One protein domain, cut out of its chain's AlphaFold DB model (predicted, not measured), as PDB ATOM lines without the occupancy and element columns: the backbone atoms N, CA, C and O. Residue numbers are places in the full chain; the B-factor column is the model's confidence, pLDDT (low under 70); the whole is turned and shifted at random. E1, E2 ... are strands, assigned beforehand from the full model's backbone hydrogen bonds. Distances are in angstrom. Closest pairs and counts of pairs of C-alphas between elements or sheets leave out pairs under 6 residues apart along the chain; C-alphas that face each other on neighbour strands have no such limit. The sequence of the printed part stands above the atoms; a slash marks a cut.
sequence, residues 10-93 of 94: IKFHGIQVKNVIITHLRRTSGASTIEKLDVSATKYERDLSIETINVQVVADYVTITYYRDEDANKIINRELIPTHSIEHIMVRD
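This is residues 10 to 93 of the 94 residues of an uncharacterized protein of Nitrososphaeraceae archaeon (UniProt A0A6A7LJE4). Two sheets lie partly face to face as a sandwich, their strands crossed at 50 degrees: a twisted sheet of E1, E4, E5 and E6, and a smaller sheet of E3, E2 and E7. The turns of two hairpins, E2 with E3 and E5 with E6, lie toward opposite ends of the long axis. The printed part has 84 residues with no named helix and seven named strands, E1 to E7, 53 residues in all, and its class is all strand. The first sheet has the order E1, E4, E5, E6 and is mixed; the second has the order E3, E2, E7 and is antiparallel. The whole is compact, with a radius of gyration of the C-alphas of 13.0 A, yet elongated, spanning 40 by 24 by 22 A.

E1, residues 10 to 12, is an edge strand and parallel to E4, residues 52 to 58, with N 11 and O 53 2.8 A apart. Residues 11 to 12 also pair, antiparallel, with residues 15 to 16. E2, residues 19 to 28, bends by 54 degrees at residue 25. The closest C-alphas of E1 and E2, those of Ile 10 and Asn 19, are 6.2 A apart. E2 and E3, residues 31 to 38, form a hairpin, with N 26 and O 33 2.8 A apart. E4 and E5, residues 61 to 69, form a hairpin, with N 63 and O 56 2.8 A apart. E5 and E6, residues 74 to 82, form another, with N 64 and O 79 2.9 A apart; E4, E5 and E6 make a meander, each strand the antiparallel neighbour of the one before. E6 bends by 56 degrees at residue 77. E7, residues 86 to 92, is antiparallel to E2, with N 21 and O 90 2.8 A apart. Between the sheets, E2 and E6 are near each other, while E3 and E5 are apart.

E1 begins at C-alpha 10, (-15.782, 44.332, -35.217), and is 7.1 A long. E2 is 26.5 A long, E3 21.4 A, E4 18.1 A, E5 22.7 A and E6 23.6 A. E7 is 17.4 A long and ends at C-alpha 92, (-15.037, 48.264, -25.843).

The two C-alphas farthest apart, those of Gly 30 and Asp 71, are 41.5 A apart. The printed part has no cut. The link from E3 to E4, residues 39 to 51, is long; the link from E1 to E2 is short, and the others are tight. Mean pLDDT of the printed part is 89.1, and residues 43 to 48 are under 70.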
ATOM      1  N   ILE A  10     -14.530  43.891 -35.844       94.06
ATOM      2  CA  ILE A  10     -15.782  44.332 -35.217       94.06
ATOM      3  C   ILE A  10     -15.864  45.852 -35.305       94.06
ATOM      4  O   ILE A  10     -14.921  46.564 -34.956       94.06
ATOM      5  N   LYS A  11     -17.010  46.357 -35.760       96.94
ATOM      6  CA  LYS A  11     -17.279  47.787 -35.897       96.94
ATOM      7  C   LYS A  11     -18.548  48.194 -35.159       96.94
ATOM      8  O   LYS A  11     -19.536  47.460 -35.146       96.94
ATOM      9  N   PHE A  12     -18.533  49.393 -34.590       97.19
ATOM     10  CA  PHE A  12     -19.708  50.078 -34.066       97.19
ATOM     11  C   PHE A  12     -19.892  51.388 -34.834       97.19
ATOM     12  O   PHE A  12     -19.000  52.232 -34.852       97.19
ATOM     13  N   HIS A  13     -21.021  51.543 -35.529       96.25
ATOM     14  CA  HIS A  13     -21.269  52.672 -36.435       96.25
ATOM     15  C   HIS A  13     -20.144  52.897 -37.467       96.25
ATOM     16  O   HIS A  13     -19.809  54.030 -37.800       96.25
ATOM     17  N   GLY A  14     -19.573  51.806 -37.994       94.25
ATOM     18  CA  GLY A  14     -18.486  51.854 -38.981       94.25
ATOM     19  C   GLY A  14     -17.092  52.135 -38.405       94.25
ATOM     20  O   GLY A  14     -16.116  52.105 -39.151       94.25
ATOM     21  N   ILE A  15     -16.971  52.356 -37.094       96.44
ATOM     22  CA  ILE A  15     -15.690  52.561 -36.407       96.44
ATOM     23  C   ILE A  15     -15.229  51.229 -35.823       96.44
ATOM     24  O   ILE A  15     -16.012  50.555 -35.157       96.44
ATOM     25  N   GLN A  16     -13.976  50.845 -36.065       95.75
ATOM     26  CA  GLN A  16     -13.414  49.612 -35.514       95.75
ATOM     27  C   GLN A  16     -13.289  49.701 -33.991       95.75
ATOM     28  O   GLN A  16     -12.782  50.684 -33.456       95.75
ATOM     29  N   VAL A  17     -13.750  48.657 -33.309       95.81
ATOM     30  CA  VAL A  17     -13.756  48.535 -31.849       95.81
ATOM     31  C   VAL A  17     -13.270  47.144 -31.457       95.81
ATOM     32  O   VAL A  17     -13.297  46.215 -32.262       95.81
ATOM     33  N   LYS A  18     -12.849  46.973 -30.204       94.00
ATOM     34  CA  LYS A  18     -12.427  45.667 -29.691       94.00
ATOM     35  C   LYS A  18     -13.596  44.696 -29.574       94.00
ATOM     36  O   LYS A  18     -13.430  43.511 -29.834       94.00
ATOM     37  N   ASN A  19     -14.754  45.174 -29.116       94.44
ATOM     38  CA  ASN A  19     -15.969  44.366 -29.013       94.44
ATOM     39  C   ASN A  19     -17.214  45.244 -28.798       94.44
ATOM     40  O   ASN A  19     -17.119  46.361 -28.285       94.44
ATOM     41  N   VAL A  20     -18.389  44.693 -29.098       95.56
ATOM     42  CA  VAL A  20     -19.695  45.229 -28.714       95.56
ATOM     43  C   VAL A  20     -20.461  44.148 -27.955       95.56
ATOM     44  O   VAL A  20     -20.563  43.008 -28.398       95.56
ATOM     45  N   ILE A  21     -21.015  44.504 -26.801       95.56
ATOM     46  CA  ILE A  21     -21.830  43.610 -25.982       95.56
ATOM     47  C   ILE A  21     -23.218  44.225 -25.853       95.56
ATOM     48  O   ILE A  21     -23.360  45.345 -25.363       95.56
ATOM     49  N   ILE A  22     -24.239  43.481 -26.268       95.38
ATOM     50  CA  ILE A  22     -25.631  43.929 -26.256       95.38
ATOM     51  C   ILE A  22     -26.396  43.119 -25.214       95.38
ATOM     52  O   ILE A  22     -26.508  41.901 -25.328       95.38
ATOM     53  N   THR A  23     -26.946  43.793 -24.208       95.50
ATOM     54  CA  THR A  23     -27.870  43.194 -23.241       95.50
ATOM     55  C   THR A  23     -29.288  43.575 -23.631       95.50
ATOM     56  O   THR A  23     -29.604  44.764 -23.721       95.50
ATOM     57  N   HIS A  24     -30.145  42.587 -23.873       93.56
ATOM     58  CA  HIS A  24     -31.511  42.831 -24.314       93.56
ATOM     59  C   HIS A  24     -32.497  41.797 -23.775       93.56
ATOM     60  O   HIS A  24     -32.166  40.638 -23.524       93.56
ATOM     61  N   LEU A  25     -33.747  42.215 -23.635       92.44
ATOM     62  CA  LEU A  25     -34.852  41.341 -23.298       92.44
ATOM     63  C   LEU A  25     -35.239  40.518 -24.528       92.44
ATOM     64  O   LEU A  25     -35.655  41.053 -25.562       92.44
ATOM     65  N   ARG A  26     -35.166  39.196 -24.411       84.69
ATOM     66  CA  ARG A  26     -35.695  38.273 -25.410       84.69
ATOM     67  C   ARG A  26     -36.987  37.657 -24.911       84.69
ATOM     68  O   ARG A  26     -37.022  36.988 -23.880       84.69
ATOM     69  N   ARG A  27     -38.061  37.870 -25.670       78.56
ATOM     70  CA  ARG A  27     -39.347  37.213 -25.431       78.56
ATOM     71  C   ARG A  27     -39.388  35.903 -26.205       78.56
ATOM     72  O   ARG A  27     -39.231  35.890 -27.422       78.56
ATOM     73  N   THR A  28     -39.603  34.810 -25.493       76.12
ATOM     74  CA  THR A  28     -39.928  33.497 -26.061       76.12
ATOM     75  C   THR A  28     -41.354  33.130 -25.659       76.12
ATOM     76  O   THR A  28     -41.924  33.773 -24.778       76.12
ATOM     77  N   SER A  29     -41.948  32.114 -26.290       74.81
ATOM     78  CA  SER A  29     -43.379  31.773 -26.167       74.81
ATOM     79  C   SER A  29     -43.901  31.494 -24.745       74.81
ATOM     80  O   SER A  29     -45.100  31.296 -24.586       74.81
ATOM     81  N   GLY A  30     -43.053  31.492 -23.711       72.19
ATOM     82  CA  GLY A  30     -43.481  31.355 -22.315       72.19
ATOM     83  C   GLY A  30     -42.711  32.193 -21.289       72.19
ATOM     84  O   GLY A  30     -43.058  32.136 -20.113       72.19
ATOM     85  N   ALA A  31     -41.683  32.956 -21.679       76.44
ATOM     86  CA  ALA A  31     -40.886  33.743 -20.737       76.44
ATOM     87  C   ALA A  31     -40.150  34.904 -21.417       76.44
ATOM     88  O   ALA A  31     -39.797  34.842 -22.599       76.44
ATOM     89  N   SER A  32     -39.883  35.951 -20.636       80.12
ATOM     90  CA  SER A  32     -38.926  36.993 -21.005       80.12
ATOM     91  C   SER A  32     -37.618  36.728 -20.271       80.12
ATOM     92  O   SER A  32     -37.609  36.634 -19.046       80.12
ATOM     93  N   THR A  33     -36.529  36.583 -21.016       85.75
ATOM     94  CA  THR A  33     -35.188  36.354 -20.470       85.75
ATOM     95  C   THR A  33     -34.270  37.487 -20.892       85.75
ATOM     96  O   THR A  33     -34.328  37.923 -22.041       85.75
ATOM     97  N   ILE A  34     -33.412  37.943 -19.984       87.75
ATOM     98  CA  ILE A  34     -32.332  38.871 -20.324       87.75
ATOM     99  C   ILE A  34     -31.240  38.060 -21.023       87.75
ATOM    100  O   ILE A  34     -30.699  37.114 -20.450       87.75
ATOM    101  N   GLU A  35     -30.947  38.410 -22.270       89.31
ATOM    102  CA  GLU A  35     -29.880  37.821 -23.070       89.31
ATOM    103  C   GLU A  35     -28.721  38.810 -23.195       89.31
ATOM    104  O   GLU A  35     -28.920  40.018 -23.336       89.31
ATOM    105  N   LYS A  36     -27.500  38.280 -23.135       90.56
ATOM    106  CA  LYS A  36     -26.268  39.032 -23.350       90.56
ATOM    107  C   LYS A  36     -25.587  38.495 -24.600       90.56
ATOM    108  O   LYS A  36     -25.034  37.397 -24.580       90.56
ATOM    109  N   LEU A  37     -25.631  39.278 -25.666       90.12
ATOM    110  CA  LEU A  37     -24.984  38.988 -26.933       90.12
ATOM    111  C   LEU A  37     -23.589  39.610 -26.939       90.12
ATOM    112  O   LEU A  37     -23.436  40.828 -26.995       90.12
ATOM    113  N   ASP A  38     -22.577  38.756 -26.857       91.06
ATOM    114  CA  ASP A  38     -21.177  39.124 -27.039       91.06
ATOM    115  C   ASP A  38     -20.821  38.957 -28.522       91.06
ATOM    116  O   ASP A  38     -20.800  37.831 -29.029       91.06
ATOM    117  N   VAL A  39     -20.607  40.074 -29.229       87.69
ATOM    118  CA  VAL A  39     -20.368  40.064 -30.681       87.69
ATOM    119  C   VAL A  39     -19.093  39.289 -31.014       87.69
ATOM    120  O   VAL A  39     -19.111  38.486 -31.953       87.69
ATOM    121  N   SER A  40     -18.058  39.424 -30.178       85.19
ATOM    122  CA  SER A  40     -16.789  38.701 -30.307       85.19
ATOM    123  C   SER A  40     -16.824  37.251 -29.804       85.19
ATOM    124  O   SER A  40     -15.797  36.680 -29.444       85.19
ATOM    125  N   ALA A  41     -18.009  36.685 -29.597       82.12
ATOM    126  CA  ALA A  41     -18.175  35.272 -29.272       82.12
ATOM    127  C   ALA A  41     -19.345  34.656 -30.045       82.12
ATOM    128  O   ALA A  41     -19.787  33.538 -29.745       82.12
ATOM    129  N   THR A  42     -19.886  35.381 -31.028       72.69
ATOM    130  CA  THR A  42     -20.992  34.879 -31.834       72.69
ATOM    131  C   THR A  42     -20.563  33.617 -32.572       72.69
ATOM    132  O   THR A  42     -19.435  33.471 -33.037       72.69
ATOM    133  N   LYS A  43     -21.506  32.681 -32.732       62.50
ATOM    134  CA  LYS A  43     -21.333  31.456 -33.541       62.50
ATOM    135  C   LYS A  43     -20.799  31.727 -34.960       62.50
ATOM    136  O   LYS A  43     -20.264  30.820 -35.585       62.50
ATOM    137  N   TYR A  44     -20.967  32.960 -35.429       57.94
ATOM    138  CA  TYR A  44     -20.560  33.479 -36.722       57.94
ATOM    139  C   TYR A  44     -19.054  33.754 -36.811       57.94
ATOM    140  O   TYR A  44     -18.482  33.503 -37.861       57.94
ATOM    141  N   GLU A  45     -18.368  34.107 -35.723       52.19
ATOM    142  CA  GLU A  45     -16.897  34.221 -35.732       52.19
ATOM    143  C   GLU A  45     -16.172  32.898 -36.025       52.19
ATOM    144  O   GLU A  45     -15.004  32.885 -36.407       52.19
ATOM    145  N   ARG A  46     -16.846  31.753 -35.849       54.81
ATOM    146  CA  ARG A  46     -16.279  30.448 -36.227       54.81
ATOM    147  C   ARG A  46     -16.449  30.130 -37.710       54.81
ATOM    148  O   ARG A  46     -15.863  29.154 -38.177       54.81
ATOM    149  N   ASP A  47     -17.245  30.912 -38.432       61.66
ATOM    150  CA  ASP A  47     -17.351  30.824 -39.878       61.66
ATOM    151  C   ASP A  47     -16.202  31.643 -40.477       61.66
ATOM    152  O   ASP A  47     -16.221  32.873 -40.472       61.66
ATOM    153  N   LEU A  48     -15.176  30.949 -40.984       64.06
ATOM    154  CA  LEU A  48     -13.965  31.536 -41.588       64.06
ATOM    155  C   LEU A  48     -14.260  32.494 -42.762       64.06
ATOM    156  O   LEU A  48     -13.341  33.087 -43.320       64.06
ATOM    157  N   SER A  49     -15.525  32.619 -43.172       78.31
ATOM    158  CA  SER A  49     -15.969  33.496 -44.246       78.31
ATOM    159  C   SER A  49     -16.358  34.913 -43.807       78.31
ATOM    160  O   SER A  49     -16.676  35.713 -44.686       78.31
ATOM    161  N   ILE A  50     -16.345  35.244 -42.509       87.44
ATOM    162  CA  ILE A  50     -16.718  36.583 -42.024       87.44
ATOM    163  C   ILE A  50     -15.493  37.478 -41.879       87.44
ATOM    164  O   ILE A  50     -14.624  37.261 -41.036       87.44
ATOM    165  N   GLU A  51     -15.471  38.537 -42.677       91.06
ATOM    166  CA  GLU A  51     -14.444  39.569 -42.626       91.06
ATOM    167  C   GLU A  51     -14.781  40.665 -41.612       91.06
ATOM    168  O   GLU A  51     -13.908  41.087 -40.858       91.06
ATOM    169  N   THR A  52     -16.033  41.135 -41.579       93.12
ATOM    170  CA  THR A  52     -16.439  42.266 -40.729       93.12
ATOM    171  C   THR A  52     -17.809  42.041 -40.102       93.12
ATOM    172  O   THR A  52     -18.749  41.628 -40.778       93.12
ATOM    173  N   ILE A  53     -17.954  42.375 -38.821       94.44
ATOM    174  CA  ILE A  53     -19.239  42.472 -38.129       94.44
ATOM    175  C   ILE A  53     -19.470  43.937 -37.776       94.44
ATOM    176  O   ILE A  53     -18.747  44.498 -36.958       94.44
ATOM    177  N   ASN A  54     -20.482  44.565 -38.373       96.44
ATOM    178  CA  ASN A  54     -20.820  45.958 -38.092       96.44
ATOM    179  C   ASN A  54     -22.130  46.041 -37.309       96.44
ATOM    180  O   ASN A  54     -23.170  45.550 -37.758       96.44
ATOM    181  N   VAL A  55     -22.074  46.689 -36.150       96.88
ATOM    182  CA  VAL A  55     -23.223  46.967 -35.292       96.88
ATOM    183  C   VAL A  55     -23.611  48.432 -35.444       96.88
ATOM    184  O   VAL A  55     -22.791  49.328 -35.260       96.88
ATOM    185  N   GLN A  56     -24.877  48.694 -35.760       97.25
ATOM    186  CA  GLN A  56     -25.394  50.051 -35.930       97.25
ATOM    187  C   GLN A  56     -26.760  50.187 -35.270       97.25
ATOM    188  O   GLN A  56     -27.643  49.368 -35.515       97.25
ATOM    189  N   VAL A  57     -26.959  51.251 -34.501       95.50
ATOM    190  CA  VAL A  57     -28.289  51.656 -34.033       95.50
ATOM    191  C   VAL A  57     -28.931  52.536 -35.105       95.50
ATOM    192  O   VAL A  57     -28.449  53.632 -35.387       95.50
ATOM    193  N   VAL A  58     -29.990  52.045 -35.747       92.62
ATOM    194  CA  VAL A  58     -30.687  52.725 -36.845       92.62
ATOM    195  C   VAL A  58     -32.181  52.734 -36.554       92.62
ATOM    196  O   VAL A  58     -32.821  51.682 -36.545       92.62
ATOM    197  N   ALA A  59     -32.735  53.933 -36.356       91.69
ATOM    198  CA  ALA A  59     -34.135  54.132 -35.982       91.69
ATOM    199  C   ALA A  59     -34.531  53.238 -34.788       91.69
ATOM    200  O   ALA A  59     -33.950  53.357 -33.710       91.69
ATOM    201  N   ASP A  60     -35.472  52.317 -34.996       94.19
ATOM    202  CA  ASP A  60     -36.038  51.456 -33.956       94.19
ATOM    203  C   ASP A  60     -35.305  50.115 -33.786       94.19
ATOM    204  O   ASP A  60     -35.795  49.223 -33.089       94.19
ATOM    205  N   TYR A  61     -34.133  49.942 -34.410       96.00
ATOM    206  CA  TYR A  61     -33.385  48.685 -34.368       96.00
ATOM    207  C   TYR A  61     -31.889  48.880 -34.130       96.00
ATOM    208  O   TYR A  61     -31.238  49.742 -34.713       96.00
ATOM    209  N   VAL A  62     -31.312  47.984 -33.334       96.62
ATOM    210  CA  VAL A  62     -29.888  47.662 -33.389       96.62
ATOM    211  C   VAL A  62     -29.711  46.606 -34.469       96.62
ATOM    212  O   VAL A  62     -30.255  45.504 -34.379       96.62
ATOM    213  N   THR A  63     -28.980  46.954 -35.517       96.19
ATOM    214  CA  THR A  63     -28.685  46.067 -36.638       96.19
ATOM    215  C   THR A  63     -27.276  45.517 -36.492       96.19
ATOM    216  O   THR A  63     -26.340  46.278 -36.268       96.19
ATOM    217  N   ILE A  64     -27.128  44.203 -36.623       95.12
ATOM    218  CA  ILE A  64     -25.841  43.507 -36.617       95.12
ATOM    219  C   ILE A  64     -25.688  42.887 -37.997       95.12
ATOM    220  O   ILE A  64     -26.480  42.027 -38.383       95.12
ATOM    221  N   THR A  65     -24.717  43.362 -38.766       95.06
ATOM    222  CA  THR A  65     -24.499  42.915 -40.143       95.06
ATOM    223  C   THR A  65     -23.186  42.161 -40.229       95.06
ATOM    224  O   THR A  65     -22.146  42.687 -39.844       95.06
ATOM    225  N   TYR A  66     -23.249  40.939 -40.746       93.19
ATOM    226  CA  TYR A  66     -22.103  40.057 -40.918       93.19
ATOM    227  C   TYR A  66     -21.675  40.092 -42.386       93.19
ATOM    228  O   TYR A  66     -22.377  39.566 -43.252       93.19
ATOM    229  N   TYR A  67     -20.547  40.728 -42.673       93.38
ATOM    230  CA  TYR A  67     -19.992  40.877 -44.012       93.38
ATOM    231  C   TYR A  67     -18.957  39.797 -44.302       93.38
ATOM    232  O   TYR A  67     -18.051  39.545 -43.506       93.38
ATOM    233  N   ARG A  68     -19.055  39.215 -45.499       91.94
ATOM    234  CA  ARG A  68     -17.946  38.479 -46.115       91.94
ATOM    235  C   ARG A  68     -16.878  39.418 -46.665       91.94
ATOM    236  O   ARG A  68     -15.725  39.024 -46.722       91.94
ATOM    237  N   ASP A  69     -17.316  40.581 -47.141       92.44
ATOM    238  CA  ASP A  69     -16.534  41.614 -47.826       92.44
ATOM    239  C   ASP A  69     -17.346  42.914 -47.712       92.44
ATOM    240  O   ASP A  69     -18.425  43.030 -48.306       92.44
ATOM    241  N   GLU A  70     -16.909  43.819 -46.832       93.69
ATOM    242  CA  GLU A  70     -17.637  45.054 -46.498       93.69
ATOM    243  C   GLU A  70     -17.600  46.055 -47.660       93.69
ATOM    244  O   GLU A  70     -18.638  46.619 -48.007       93.69
ATOM    245  N   ASP A  71     -16.448  46.204 -48.317       93.38
ATOM    246  CA  ASP A  71     -16.247  47.145 -49.425       93.38
ATOM    247  C   ASP A  71     -17.114  46.792 -50.640       93.38
ATOM    248  O   ASP A  71     -17.679  47.672 -51.296       93.38
ATOM    249  N   ALA A  72     -17.281  45.497 -50.929       95.44
ATOM    250  CA  ALA A  72     -18.198  45.025 -51.965       95.44
ATOM    251  C   ALA A  72     -19.647  44.848 -51.473       95.44
ATOM    252  O   ALA A  72     -20.490  44.368 -52.239       95.44
ATOM    253  N   ASN A  73     -19.947  45.185 -50.212       93.06
ATOM    254  CA  ASN A  73     -21.257  45.027 -49.574       93.06
ATOM    255  C   ASN A  73     -21.820  43.588 -49.665       93.06
ATOM    256  O   ASN A  73     -23.021  43.370 -49.859       93.06
ATOM    257  N   LYS A  74     -20.956  42.569 -49.547       94.12
ATOM    258  CA  LYS A  74     -21.367  41.155 -49.559       94.12
ATOM    259  C   LYS A  74     -21.731  40.706 -48.149       94.12
ATOM    260  O   LYS A  74     -20.862  40.417 -47.326       94.12
ATOM    261  N   ILE A  75     -23.028  40.605 -47.890       92.88
ATOM    262  CA  ILE A  75     -23.589  40.256 -46.580       92.88
ATOM    263  C   ILE A  75     -23.852  38.748 -46.499       92.88
ATOM    264  O   ILE A  75     -24.455  38.166 -47.398       92.88
ATOM    265  N   ILE A  76     -23.421  38.122 -45.402       91.00
ATOM    266  CA  ILE A  76     -23.737  36.728 -45.059       91.00
ATOM    267  C   ILE A  76     -25.054  36.661 -44.293       91.00
ATOM    268  O   ILE A  76     -25.912  35.836 -44.599       91.00
ATOM    269  N   ASN A  77     -25.215  37.521 -43.286       90.88
ATOM    270  CA  ASN A  77     -26.407  37.552 -42.452       90.88
ATOM    271  C   ASN A  77     -26.652  38.951 -41.875       90.88
ATOM    272  O   ASN A  77     -25.738  39.777 -41.790       90.88
ATOM    273  N   ARG A  78     -27.886  39.191 -41.430       92.00
ATOM    274  CA  ARG A  78     -28.265  40.381 -40.676       92.00
ATOM    275  C   ARG A  78     -29.207  40.015 -39.541       92.00
ATOM    276  O   ARG A  78     -30.235  39.382 -39.761       92.00
ATOM    277  N   GLU A  79     -28.874  40.466 -38.342       91.88
ATOM    278  CA  GLU A  79     -29.740  40.369 -37.172       91.88
ATOM    279  C   GLU A  79     -30.276  41.753 -36.807       91.88
ATOM    280  O   GLU A  79     -29.595  42.770 -36.968       91.88
ATOM    281  N   LEU A  80     -31.526  41.787 -36.350       93.56
ATOM    282  CA  LEU A  80     -32.236  43.002 -35.968       93.56
ATOM    283  C   LEU A  80     -32.771  42.817 -34.552       93.56
ATOM    284  O   LEU A  80     -33.592  41.931 -34.310       93.56
ATOM    285  N   ILE A  81     -32.326  43.668 -33.632       93.38
ATOM    286  CA  ILE A  81     -32.814  43.697 -32.255       93.38
ATOM    287  C   ILE A  81     -33.597  44.998 -32.071       93.38
ATOM    288  O   ILE A  81     -33.017  46.070 -32.241       93.38
ATOM    289  N   PRO A  82     -34.904  44.951 -31.762       95.00
ATOM    290  CA  PRO A  82     -35.680  46.162 -31.519       95.00
ATOM    291  C   PRO A  82     -35.085  46.992 -30.375       95.00
ATOM    292  O   PRO A  82     -34.786  46.454 -29.314       95.00
ATOM    293  N   THR A  83     -34.948  48.307 -30.543       94.94
ATOM    294  CA  THR A  83     -34.337  49.185 -29.525       94.94
ATOM    295  C   THR A  83     -35.110  49.186 -28.212       94.94
ATOM    296  O   THR A  83     -34.505  49.241 -27.149       94.94
ATOM    297  N   HIS A  84     -36.435  49.036 -28.263       92.69
ATOM    298  CA  HIS A  84     -37.280  48.954 -27.068       92.69
ATOM    299  C   HIS A  84     -37.035  47.700 -26.214       92.69
ATOM    300  O   HIS A  84     -37.534  47.632 -25.091       92.69
ATOM    301  N   SER A  85     -36.333  46.686 -26.734       93.31
ATOM    302  CA  SER A  85     -35.923  45.519 -25.951       93.31
ATOM    303  C   SER A  85     -34.477  45.603 -25.467       93.31
ATOM    304  O   SER A  85     -34.063  44.749 -24.689       93.31
ATOM    305  N   ILE A  86     -33.711  46.612 -25.887       94.88
ATOM    306  CA  ILE A  86     -32.335  46.820 -25.442       94.88
ATOM    307  C   ILE A  86     -32.338  47.398 -24.033       94.88
ATOM    308  O   ILE A  86     -32.992  48.402 -23.764       94.88
ATOM    309  N   GLU A  87     -31.551  46.796 -23.149       94.38
ATOM    310  CA  GLU A  87     -31.270  47.374 -21.838       94.38
ATOM    311  C   GLU A  87     -29.989  48.202 -21.892       94.38
ATOM    312  O   GLU A  87     -29.969  49.351 -21.464       94.38
ATOM    313  N   HIS A  88     -28.911  47.621 -22.432       94.38
ATOM    314  CA  HIS A  88     -27.595  48.250 -22.471       94.38
ATOM    315  C   HIS A  88     -26.807  47.821 -23.710       94.38
ATOM    316  O   HIS A  88     -26.841  46.656 -24.110       94.38
ATOM    317  N   ILE A  89     -26.030  48.751 -24.264       95.94
ATOM    318  CA  ILE A  89     -24.993  48.475 -25.261       95.94
ATOM    319  C   ILE A  89     -23.667  48.921 -24.654       95.94
ATOM    320  O   ILE A  89     -23.502  50.088 -24.308       95.94
ATOM    321  N   MET A  90     -22.729  47.991 -24.504       96.50
ATOM    322  CA  MET A  90     -21.369  48.281 -24.066       96.50
ATOM    323  C   MET A  90     -20.430  48.160 -25.259       96.50
ATOM    324  O   MET A  90     -20.348  47.104 -25.884       96.50
ATOM    325  N   VAL A  91     -19.696  49.231 -25.538       96.31
ATOM    326  CA  VAL A  91     -18.649  49.267 -26.562       96.31
ATOM    327  C   VAL A  91     -17.303  49.219 -25.854       96.31
ATOM    328  O   VAL A  91     -17.086  49.931 -24.875       96.31
ATOM    329  N   ARG A  92     -16.422  48.327 -26.305       94.56
ATOM    330  CA  ARG A  92     -15.037  48.264 -25.843       94.56
ATOM    331  C   ARG A  92     -14.149  48.821 -26.934       94.56
ATOM    332  O   ARG A  92     -14.048  48.210 -27.995       94.56
ATOM    333  N   ASP A  93     -13.508  49.940 -26.649       89.00
ATOM    334  CA  ASP A  93     -12.538  50.543 -27.555       89.00
ATOM    335  C   ASP A  93     -11.245  49.711 -27.633       89.00
ATOM    336  O   ASP A  93     -11.035  48.782 -26.838       89.00
TER     337      ASP A  93